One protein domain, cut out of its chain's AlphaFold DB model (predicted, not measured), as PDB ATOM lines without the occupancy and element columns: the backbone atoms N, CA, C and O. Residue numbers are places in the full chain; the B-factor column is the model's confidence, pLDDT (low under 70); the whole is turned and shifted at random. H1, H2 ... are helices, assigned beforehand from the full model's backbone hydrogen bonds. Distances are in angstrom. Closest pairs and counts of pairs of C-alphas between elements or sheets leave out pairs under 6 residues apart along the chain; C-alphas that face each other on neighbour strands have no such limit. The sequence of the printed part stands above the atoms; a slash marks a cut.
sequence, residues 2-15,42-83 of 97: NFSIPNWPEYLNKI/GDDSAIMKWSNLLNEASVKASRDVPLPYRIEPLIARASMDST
ATOM      1  N   ASN A   2     194.830 296.322 271.133       59.38
ATOM      2  CA  ASN A   2     194.899 297.192 272.311       59.38
ATOM      3  C   ASN A   2     195.425 298.624 272.089       59.38
ATOM      4  O   ASN A   2     194.981 299.549 272.760       59.38
ATOM      5  N   PHE A   3     196.324 298.847 271.127       68.56
ATOM      6  CA  PHE A   3     197.035 300.127 270.965       68.56
ATOM      7  C   PHE A   3     196.435 301.080 269.919       68.56
ATOM      8  O   PHE A   3     196.893 302.219 269.770       68.56
ATOM      9  N   SER A   4     195.414 300.648 269.178       78.56
ATOM     10  CA  SER A   4     194.878 301.423 268.050       78.56
ATOM     11  C   SER A   4     193.982 302.586 268.488       78.56
ATOM     12  O   SER A   4     193.862 303.571 267.757       78.56
ATOM     13  N   ILE A   5     193.423 302.528 269.701       82.19
ATOM     14  CA  ILE A   5     192.517 303.545 270.247       82.19
ATOM     15  C   ILE A   5     193.298 304.433 271.229       82.19
ATOM     16  O   ILE A   5     193.692 303.960 272.291       82.19
ATOM     17  N   PRO A   6     193.555 305.713 270.894       77.12
ATOM     18  CA  PRO A   6     194.347 306.603 271.747       77.12
ATOM     19  C   PRO A   6     193.559 307.168 272.935       77.12
ATOM     20  O   PRO A   6     194.159 307.572 273.923       77.12
ATOM     21  N   ASN A   7     192.231 307.252 272.821       83.19
ATOM     22  CA  ASN A   7     191.367 307.890 273.810       83.19
ATOM     23  C   ASN A   7     190.077 307.081 273.979       83.19
ATOM     24  O   ASN A   7     189.091 307.284 273.269       83.19
ATOM     25  N   TRP A   8     190.107 306.141 274.918       82.50
ATOM     26  CA  TRP A   8     188.974 305.274 275.230       82.50
ATOM     27  C   TRP A   8     187.734 306.027 275.730       82.50
ATOM     28  O   TRP A   8     186.657 305.751 275.204       82.50
ATOM     29  N   PRO A   9     187.832 306.998 276.662       83.00
ATOM     30  CA  PRO A   9     186.672 307.796 277.068       83.00
ATOM     31  C   PRO A   9     185.958 308.479 275.897       83.00
ATOM     32  O   PRO A   9     184.736 308.409 275.778       83.00
ATOM     33  N   GLU A  10     186.715 309.112 274.999       86.19
ATOM     34  CA  GLU A  10     186.142 309.771 273.825       86.19
ATOM     35  C   GLU A  10     185.530 308.762 272.847       86.19
ATOM     36  O   GLU A  10     184.460 309.012 272.289       86.19
ATOM     37  N   TYR A  11     186.183 307.614 272.650       86.62
ATOM     38  CA  TYR A  11     185.687 306.556 271.777       86.62
ATOM     39  C   TYR A  11     184.374 305.954 272.290       86.62
ATOM     40  O   TYR A  11     183.412 305.856 271.531       86.62
ATOM     41  N   LEU A  12     184.293 305.636 273.584       85.94
ATOM     42  CA  LEU A  12     183.073 305.131 274.218       85.94
ATOM     43  C   LEU A  12     181.939 306.157 274.157       85.94
ATOM     44  O   LEU A  12     180.814 305.801 273.809       85.94
ATOM     45  N   ASN A  13     182.233 307.441 274.392       85.69
ATOM     46  CA  ASN A  13     181.242 308.501 274.216       85.69
ATOM     47  C   ASN A  13     180.734 308.561 272.765       85.69
ATOM     48  O   ASN A  13     179.532 308.642 272.536       85.69
ATOM     49  N   LYS A  14     181.626 308.468 271.771       90.75
ATOM     50  CA  LYS A  14     181.230 308.424 270.353       90.75
ATOM     51  C   LYS A  14     180.344 307.220 270.044       90.75
ATOM     52  O   LYS A  14     179.357 307.395 269.336       90.75
ATOM     53  N   ILE A  15     180.654 306.037 270.573       91.56
ATOM     54  CA  ILE A  15     179.797 304.854 270.417       91.56
ATOM     55  C   ILE A  15     178.412 305.145 270.997       91.56
ATOM     56  O   ILE A  15     177.425 305.002 270.283       91.56
ATOM     57  N   GLY A  42     207.317 281.891 284.111       87.38
ATOM     58  CA  GLY A  42     208.327 282.651 284.847       87.38
ATOM     59  C   GLY A  42     208.455 284.101 284.368       87.38
ATOM     60  O   GLY A  42     208.315 284.395 283.174       87.38
ATOM     61  N   ASP A  43     208.801 285.002 285.288       84.31
ATOM     62  CA  ASP A  43     209.053 286.428 285.010       84.31
ATOM     63  C   ASP A  43     210.226 286.655 284.039       84.31
ATOM     64  O   ASP A  43     210.302 287.665 283.338       84.31
ATOM     65  N   ASP A  44     211.154 285.702 283.974       88.12
ATOM     66  CA  ASP A  44     212.320 285.721 283.096       88.12
ATOM     67  C   ASP A  44     212.040 285.169 281.688       88.12
ATOM     68  O   ASP A  44     212.910 285.250 280.804       88.12
ATOM     69  N   SER A  45     210.831 284.650 281.455       91.88
ATOM     70  CA  SER A  45     210.419 284.112 280.165       91.88
ATOM     71  C   SER A  45     210.453 285.179 279.068       91.88
ATOM     72  O   SER A  45     210.233 286.375 279.283       91.88
ATOM     73  N   ALA A  46     210.731 284.742 277.839       93.94
ATOM     74  CA  ALA A  46     210.789 285.643 276.691       93.94
ATOM     75  C   ALA A  46     209.447 286.353 276.438       93.94
ATOM     76  O   ALA A  46     209.437 287.516 276.040       93.94
ATOM     77  N   ILE A  47     208.328 285.672 276.707       91.31
ATOM     78  CA  ILE A  47     206.985 286.228 276.528       91.31
ATOM     79  C   ILE A  47     206.683 287.314 277.576       91.31
ATOM     80  O   ILE A  47     206.181 288.370 277.204       91.31
ATOM     81  N   MET A  48     207.092 287.134 278.841       91.19
ATOM     82  CA  MET A  48     206.957 288.179 279.868       91.19
ATOM     83  C   MET A  48     207.820 289.401 279.552       91.19
ATOM     84  O   MET A  48     207.347 290.536 279.618       91.19
ATOM     85  N   LYS A  49     209.069 289.184 279.116       91.81
ATOM     86  CA  LYS A  49     209.949 290.266 278.642       91.81
ATOM     87  C   LYS A  49     209.322 291.040 277.483       91.81
ATOM     88  O   LYS A  49     209.348 292.269 277.486       91.81
ATOM     89  N   TRP A  50     208.743 290.337 276.510       91.69
ATOM     90  CA  TRP A  50     208.045 290.956 275.386       91.69
ATOM     91  C   TRP A  50     206.838 291.791 275.840       91.69
ATOM     92  O   TRP A  50     206.736 292.951 275.441       91.69
ATOM     93  N   SER A  51     205.979 291.254 276.715       89.31
ATOM     94  CA  SER A  51     204.818 291.973 277.262       89.31
ATOM     95  C   SER A  51     205.225 293.255 277.991       89.31
ATOM     96  O   SER A  51     204.622 294.308 277.774       89.31
ATOM     97  N   ASN A  52     206.288 293.198 278.800       87.50
ATOM     98  CA  ASN A  52     206.801 294.355 279.534       87.50
ATOM     99  C   ASN A  52     207.351 295.436 278.596       87.50
ATOM    100  O   ASN A  52     206.981 296.604 278.719       87.50
ATOM    101  N   LEU A  53     208.171 295.052 277.612       90.44
ATOM    102  CA  LEU A  53     208.709 295.987 276.616       90.44
ATOM    103  C   LEU A  53     207.600 296.648 275.792       90.44
ATOM    104  O   LEU A  53     207.673 297.840 275.490       90.44
ATOM    105  N   LEU A  54     206.566 295.884 275.435       87.69
ATOM    106  CA  LEU A  54     205.422 296.400 274.695       87.69
ATOM    107  C   LEU A  54     204.627 297.416 275.528       87.69
ATOM    108  O   LEU A  54     204.269 298.474 275.008       87.69
ATOM    109  N   ASN A  55     204.413 297.140 276.816       84.00
ATOM    110  CA  ASN A  55     203.780 298.075 277.744       84.00
ATOM    111  C   ASN A  55     204.607 299.364 277.912       84.00
ATOM    112  O   ASN A  55     204.081 300.467 277.781       84.00
ATOM    113  N   GLU A  56     205.923 299.251 278.115       86.38
ATOM    114  CA  GLU A  56     206.811 300.418 278.193       86.38
ATOM    115  C   GLU A  56     206.769 301.276 276.922       86.38
ATOM    116  O   GLU A  56     206.736 302.509 276.992       86.38
ATOM    117  N   ALA A  57     206.783 300.637 275.750       86.56
ATOM    118  CA  ALA A  57     206.686 301.327 274.470       86.56
ATOM    119  C   ALA A  57     205.334 302.038 274.315       86.56
ATOM    120  O   ALA A  57     205.294 303.164 273.815       86.56
ATOM    121  N   SER A  58     204.239 301.428 274.779       81.31
ATOM    122  CA  SER A  58     202.904 302.031 274.719       81.31
ATOM    123  C   SER A  58     202.800 303.280 275.591       81.31
ATOM    124  O   SER A  58     202.304 304.306 275.123       81.31
ATOM    125  N   VAL A  59     203.342 303.238 276.810       81.44
ATOM    126  CA  VAL A  59     203.399 304.399 277.707       81.44
ATOM    127  C   VAL A  59     204.213 305.527 277.068       81.44
ATOM    128  O   VAL A  59     203.751 306.666 277.023       81.44
ATOM    129  N   LYS A  60     205.383 305.217 276.489       85.69
ATOM    130  CA  LYS A  60     206.216 306.202 275.768       85.69
ATOM    131  C   LYS A  60     205.508 306.804 274.551       85.69
ATOM    132  O   LYS A  60     205.755 307.956 274.213       85.69
ATOM    133  N   ALA A  61     204.632 306.041 273.901       82.56
ATOM    134  CA  ALA A  61     203.835 306.494 272.766       82.56
ATOM    135  C   ALA A  61     202.552 307.248 273.169       82.56
ATOM    136  O   ALA A  61     201.751 307.577 272.293       82.56
ATOM    137  N   SER A  62     202.323 307.497 274.467       74.62
ATOM    138  CA  SER A  62     201.063 308.047 274.995       74.62
ATOM    139  C   SER A  62     199.839 307.217 274.585       74.62
ATOM    140  O   SER A  62     198.758 307.740 274.320       74.62
ATOM    141  N   ARG A  63     200.033 305.898 274.506       71.44
ATOM    142  CA  ARG A  63     199.029 304.866 274.227       71.44
ATOM    143  C   ARG A  63     198.926 303.934 275.434       71.44
ATOM    144  O   ARG A  63     198.969 302.716 275.267       71.44
ATOM    145  N   ASP A  64     198.883 304.491 276.645       65.88
ATOM    146  CA  ASP A  64     198.560 303.711 277.847       65.88
ATOM    147  C   ASP A  64     197.197 303.063 277.596       65.88
ATOM    148  O   ASP A  64     196.174 303.741 277.469       65.88
ATOM    149  N   VAL A  65     197.222 301.749 277.391       56.78
ATOM    150  CA  VAL A  65     196.005 300.988 277.189       56.78
ATOM    151  C   VAL A  65     195.450 300.747 278.581       56.78
ATOM    152  O   VAL A  65     196.127 300.111 279.395       56.78
ATOM    153  N   PRO A  66     194.218 301.186 278.886       58.78
ATOM    154  CA  PRO A  66     193.545 300.669 280.055       58.78
ATOM    155  C   PRO A  66     193.446 299.156 279.855       58.78
ATOM    156  O   PRO A  66     192.706 298.702 278.986       58.78
ATOM    157  N   LEU A  67     194.234 298.389 280.623       59.50
ATOM    158  CA  LEU A  67     194.087 296.934 280.746       59.50
ATOM    159  C   LEU A  67     192.590 296.586 280.776       59.50
ATOM    160  O   LEU A  67     191.838 297.391 281.324       59.50
ATOM    161  N   PRO A  68     192.133 295.436 280.258       56.28
ATOM    162  CA  PRO A  68     190.703 295.120 280.123       56.28
ATOM    163  C   PRO A  68     189.858 295.447 281.375       56.28
ATOM    164  O   PRO A  68     188.780 296.030 281.274       56.28
ATOM    165  N   TYR A  69     190.422 295.225 282.567       55.03
ATOM    166  CA  TYR A  69     189.859 295.556 283.889       55.03
ATOM    167  C   TYR A  69     189.604 297.053 284.162       55.03
ATOM    168  O   TYR A  69     188.984 297.426 285.155       55.03
ATOM    169  N   ARG A  70     190.108 297.947 283.313       63.06
ATOM    170  CA  ARG A  70     189.960 299.405 283.393       63.06
ATOM    171  C   ARG A  70     188.969 299.958 282.367       63.06
ATOM    172  O   ARG A  70     188.721 301.163 282.392       63.06
ATOM    173  N   ILE A  71     188.374 299.116 281.516       64.44
ATOM    174  CA  ILE A  71     187.323 299.535 280.577       64.44
ATOM    175  C   ILE A  71     185.953 299.592 281.272       64.44
ATOM    176  O   ILE A  71     185.202 300.533 281.025       64.44
ATOM    177  N   GLU A  72     185.642 298.681 282.204       67.12
ATOM    178  CA  GLU A  72     184.341 298.681 282.904       67.12
ATOM    179  C   GLU A  72     184.008 300.018 283.590       67.12
ATOM    180  O   GLU A  72     182.922 300.555 283.351       67.12
ATOM    181  N   PRO A  73     184.929 300.649 284.355       65.94
ATOM    182  CA  PRO A  73     184.640 301.940 284.975       65.94
ATOM    183  C   PRO A  73     184.428 303.062 283.949       65.94
ATOM    184  O   PRO A  73     183.832 304.087 284.276       65.94
ATOM    185  N   LEU A  74     184.937 302.909 282.721       65.56
ATOM    186  CA  LEU A  74     184.737 303.869 281.635       65.56
ATOM    187  C   LEU A  74     183.383 303.671 280.944       65.56
ATOM    188  O   LEU A  74     182.738 304.666 280.626       65.56
ATOM    189  N   ILE A  75     182.932 302.424 280.775       67.56
ATOM    190  CA  ILE A  75     181.599 302.098 280.240       67.56
ATOM    191  C   ILE A  75     180.514 302.633 281.185       67.56
ATOM    192  O   ILE A  75     179.630 303.365 280.746       67.56
ATOM    193  N   ALA A  76     180.655 302.397 282.495       67.94
ATOM    194  CA  ALA A  76     179.724 302.927 283.494       67.94
ATOM    195  C   ALA A  76     179.660 304.470 283.486       67.94
ATOM    196  O   ALA A  76     178.597 305.064 283.654       67.94
ATOM    197  N   ARG A  77     180.793 305.149 283.246       62.28
ATOM    198  CA  ARG A  77     180.853 306.620 283.123       62.28
ATOM    199  C   ARG A  77     180.233 307.157 281.833       62.28
ATOM    200  O   ARG A  77     179.875 308.331 281.802       62.28
ATOM    201  N   ALA A  78     180.109 306.334 280.795       62.75
ATOM    202  CA  ALA A  78     179.458 306.697 279.539       62.75
ATOM    203  C   ALA A  78     177.923 306.550 279.594       62.75
ATOM    204  O   ALA A  78     177.275 306.638 278.554       62.75
ATOM    205  N   SER A  79     177.342 306.326 280.782       65.62
ATOM    206  CA  SER A  79     175.909 306.044 280.973       65.62
ATOM    207  C   SER A  79     175.432 304.795 280.222       65.62
ATOM    208  O   SER A  79     174.258 304.678 279.878       65.62
ATOM    209  N   MET A  80     176.353 303.867 279.951       67.25
ATOM    210  CA  MET A  80     176.062 302.551 279.400       67.25
ATOM    211  C   MET A  80     175.993 301.544 280.543       67.25
ATOM    212  O   MET A  80     176.911 301.470 281.363       67.25
ATOM    213  N   ASP A  81     174.939 300.733 280.564       70.62
ATOM    214  CA  ASP A  81     174.886 299.570 281.443       70.62
ATOM    215  C   ASP A  81     175.882 298.519 280.935       70.62
ATOM    216  O   ASP A  81     175.802 298.056 279.796       70.62
ATOM    217  N   SER A  82     176.847 298.142 281.776       64.19
ATOM    218  CA  SER A  82     177.810 297.087 281.462       64.19
ATOM    219  C   SER A  82     177.313 295.738 281.973       64.19
ATOM    220  O   SER A  82     177.077 295.577 283.171       64.19
ATOM    221  N   THR A  83     177.241 294.740 281.096       60.06
ATOM    222  CA  THR A  83     177.192 293.330 281.502       60.06
ATOM    223  C   THR A  83     178.528 292.690 281.150       60.06
ATOM    224  O   THR A  83     178.997 292.798 280.020       60.06
TER     225      THR A  83
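AT A GLANCE: This is residues 2 to 15 and 42 to 83 of the 97 residues of an uncharacterized protein of Fusarium oxysporum f. sp. lycopersici (strain 4287 / CBS 123668 / FGSC 9935 / NRRL 34936) (UniProt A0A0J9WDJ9). A loose, flat model in two parts: the short helices H1 and H3 pack on each other at one end, and the longer helix H2 makes an arm at the other end. A long link, residues 61 to 71, of which 68 to 70 are a helical run too short to bear a name, leads from H2 to H3, and residues 44 to 51, of which 46 to 51 belong to H2, stick out free. The printed part has 56 residues with three named helices, H1, H2 and H3 in chain order, and no named strand; its class is all helix. It is loose, with a radius of gyration of the C-alphas of 14.0 A, and spans 42 by 24 by 12 A.

HOW THE PARTS SIT: H1, residues 8 to 15, and H3, residues 72 to 77, touch, and their closest C-alphas, those of Pro 9 and Leu 74, are 6.3 A apart. Their lines stand at a steep tilt of 62 degrees, and they run the same way. H2, residues 46 to 60, touches no helix: it is apart from H1 and from H3. In H1, H2 and H3 every O i to N i+4 pair is within hydrogen-bond range.

IN THESE COORDINATES: The printed part begins at Asn 2, and H1 starts at C-alpha 8 (188.974, 305.274, 275.230) and measures 10.4 A from first to last C-alpha. H2 runs 21.1 A from C-alpha 46 (210.789, 285.643, 276.691) to C-alpha 60. H3 ends at C-alpha 77 (180.853, 306.620, 283.123), 8.7 A from its first C-alpha.

THE WHOLE: The two C-alphas farthest apart are those of Asp 44 and Ser 79, at 41.8 A. Residues 16 to 41 are cut out, and C-alphas 15 and 42 are 38.9 A apart across the cut. The link from H2 to H3 is long, with 11 residues. The mean pLDDT of the printed part is 76.9; residues 2 to 3, 64 to 80 and 82 to 83 are under 70.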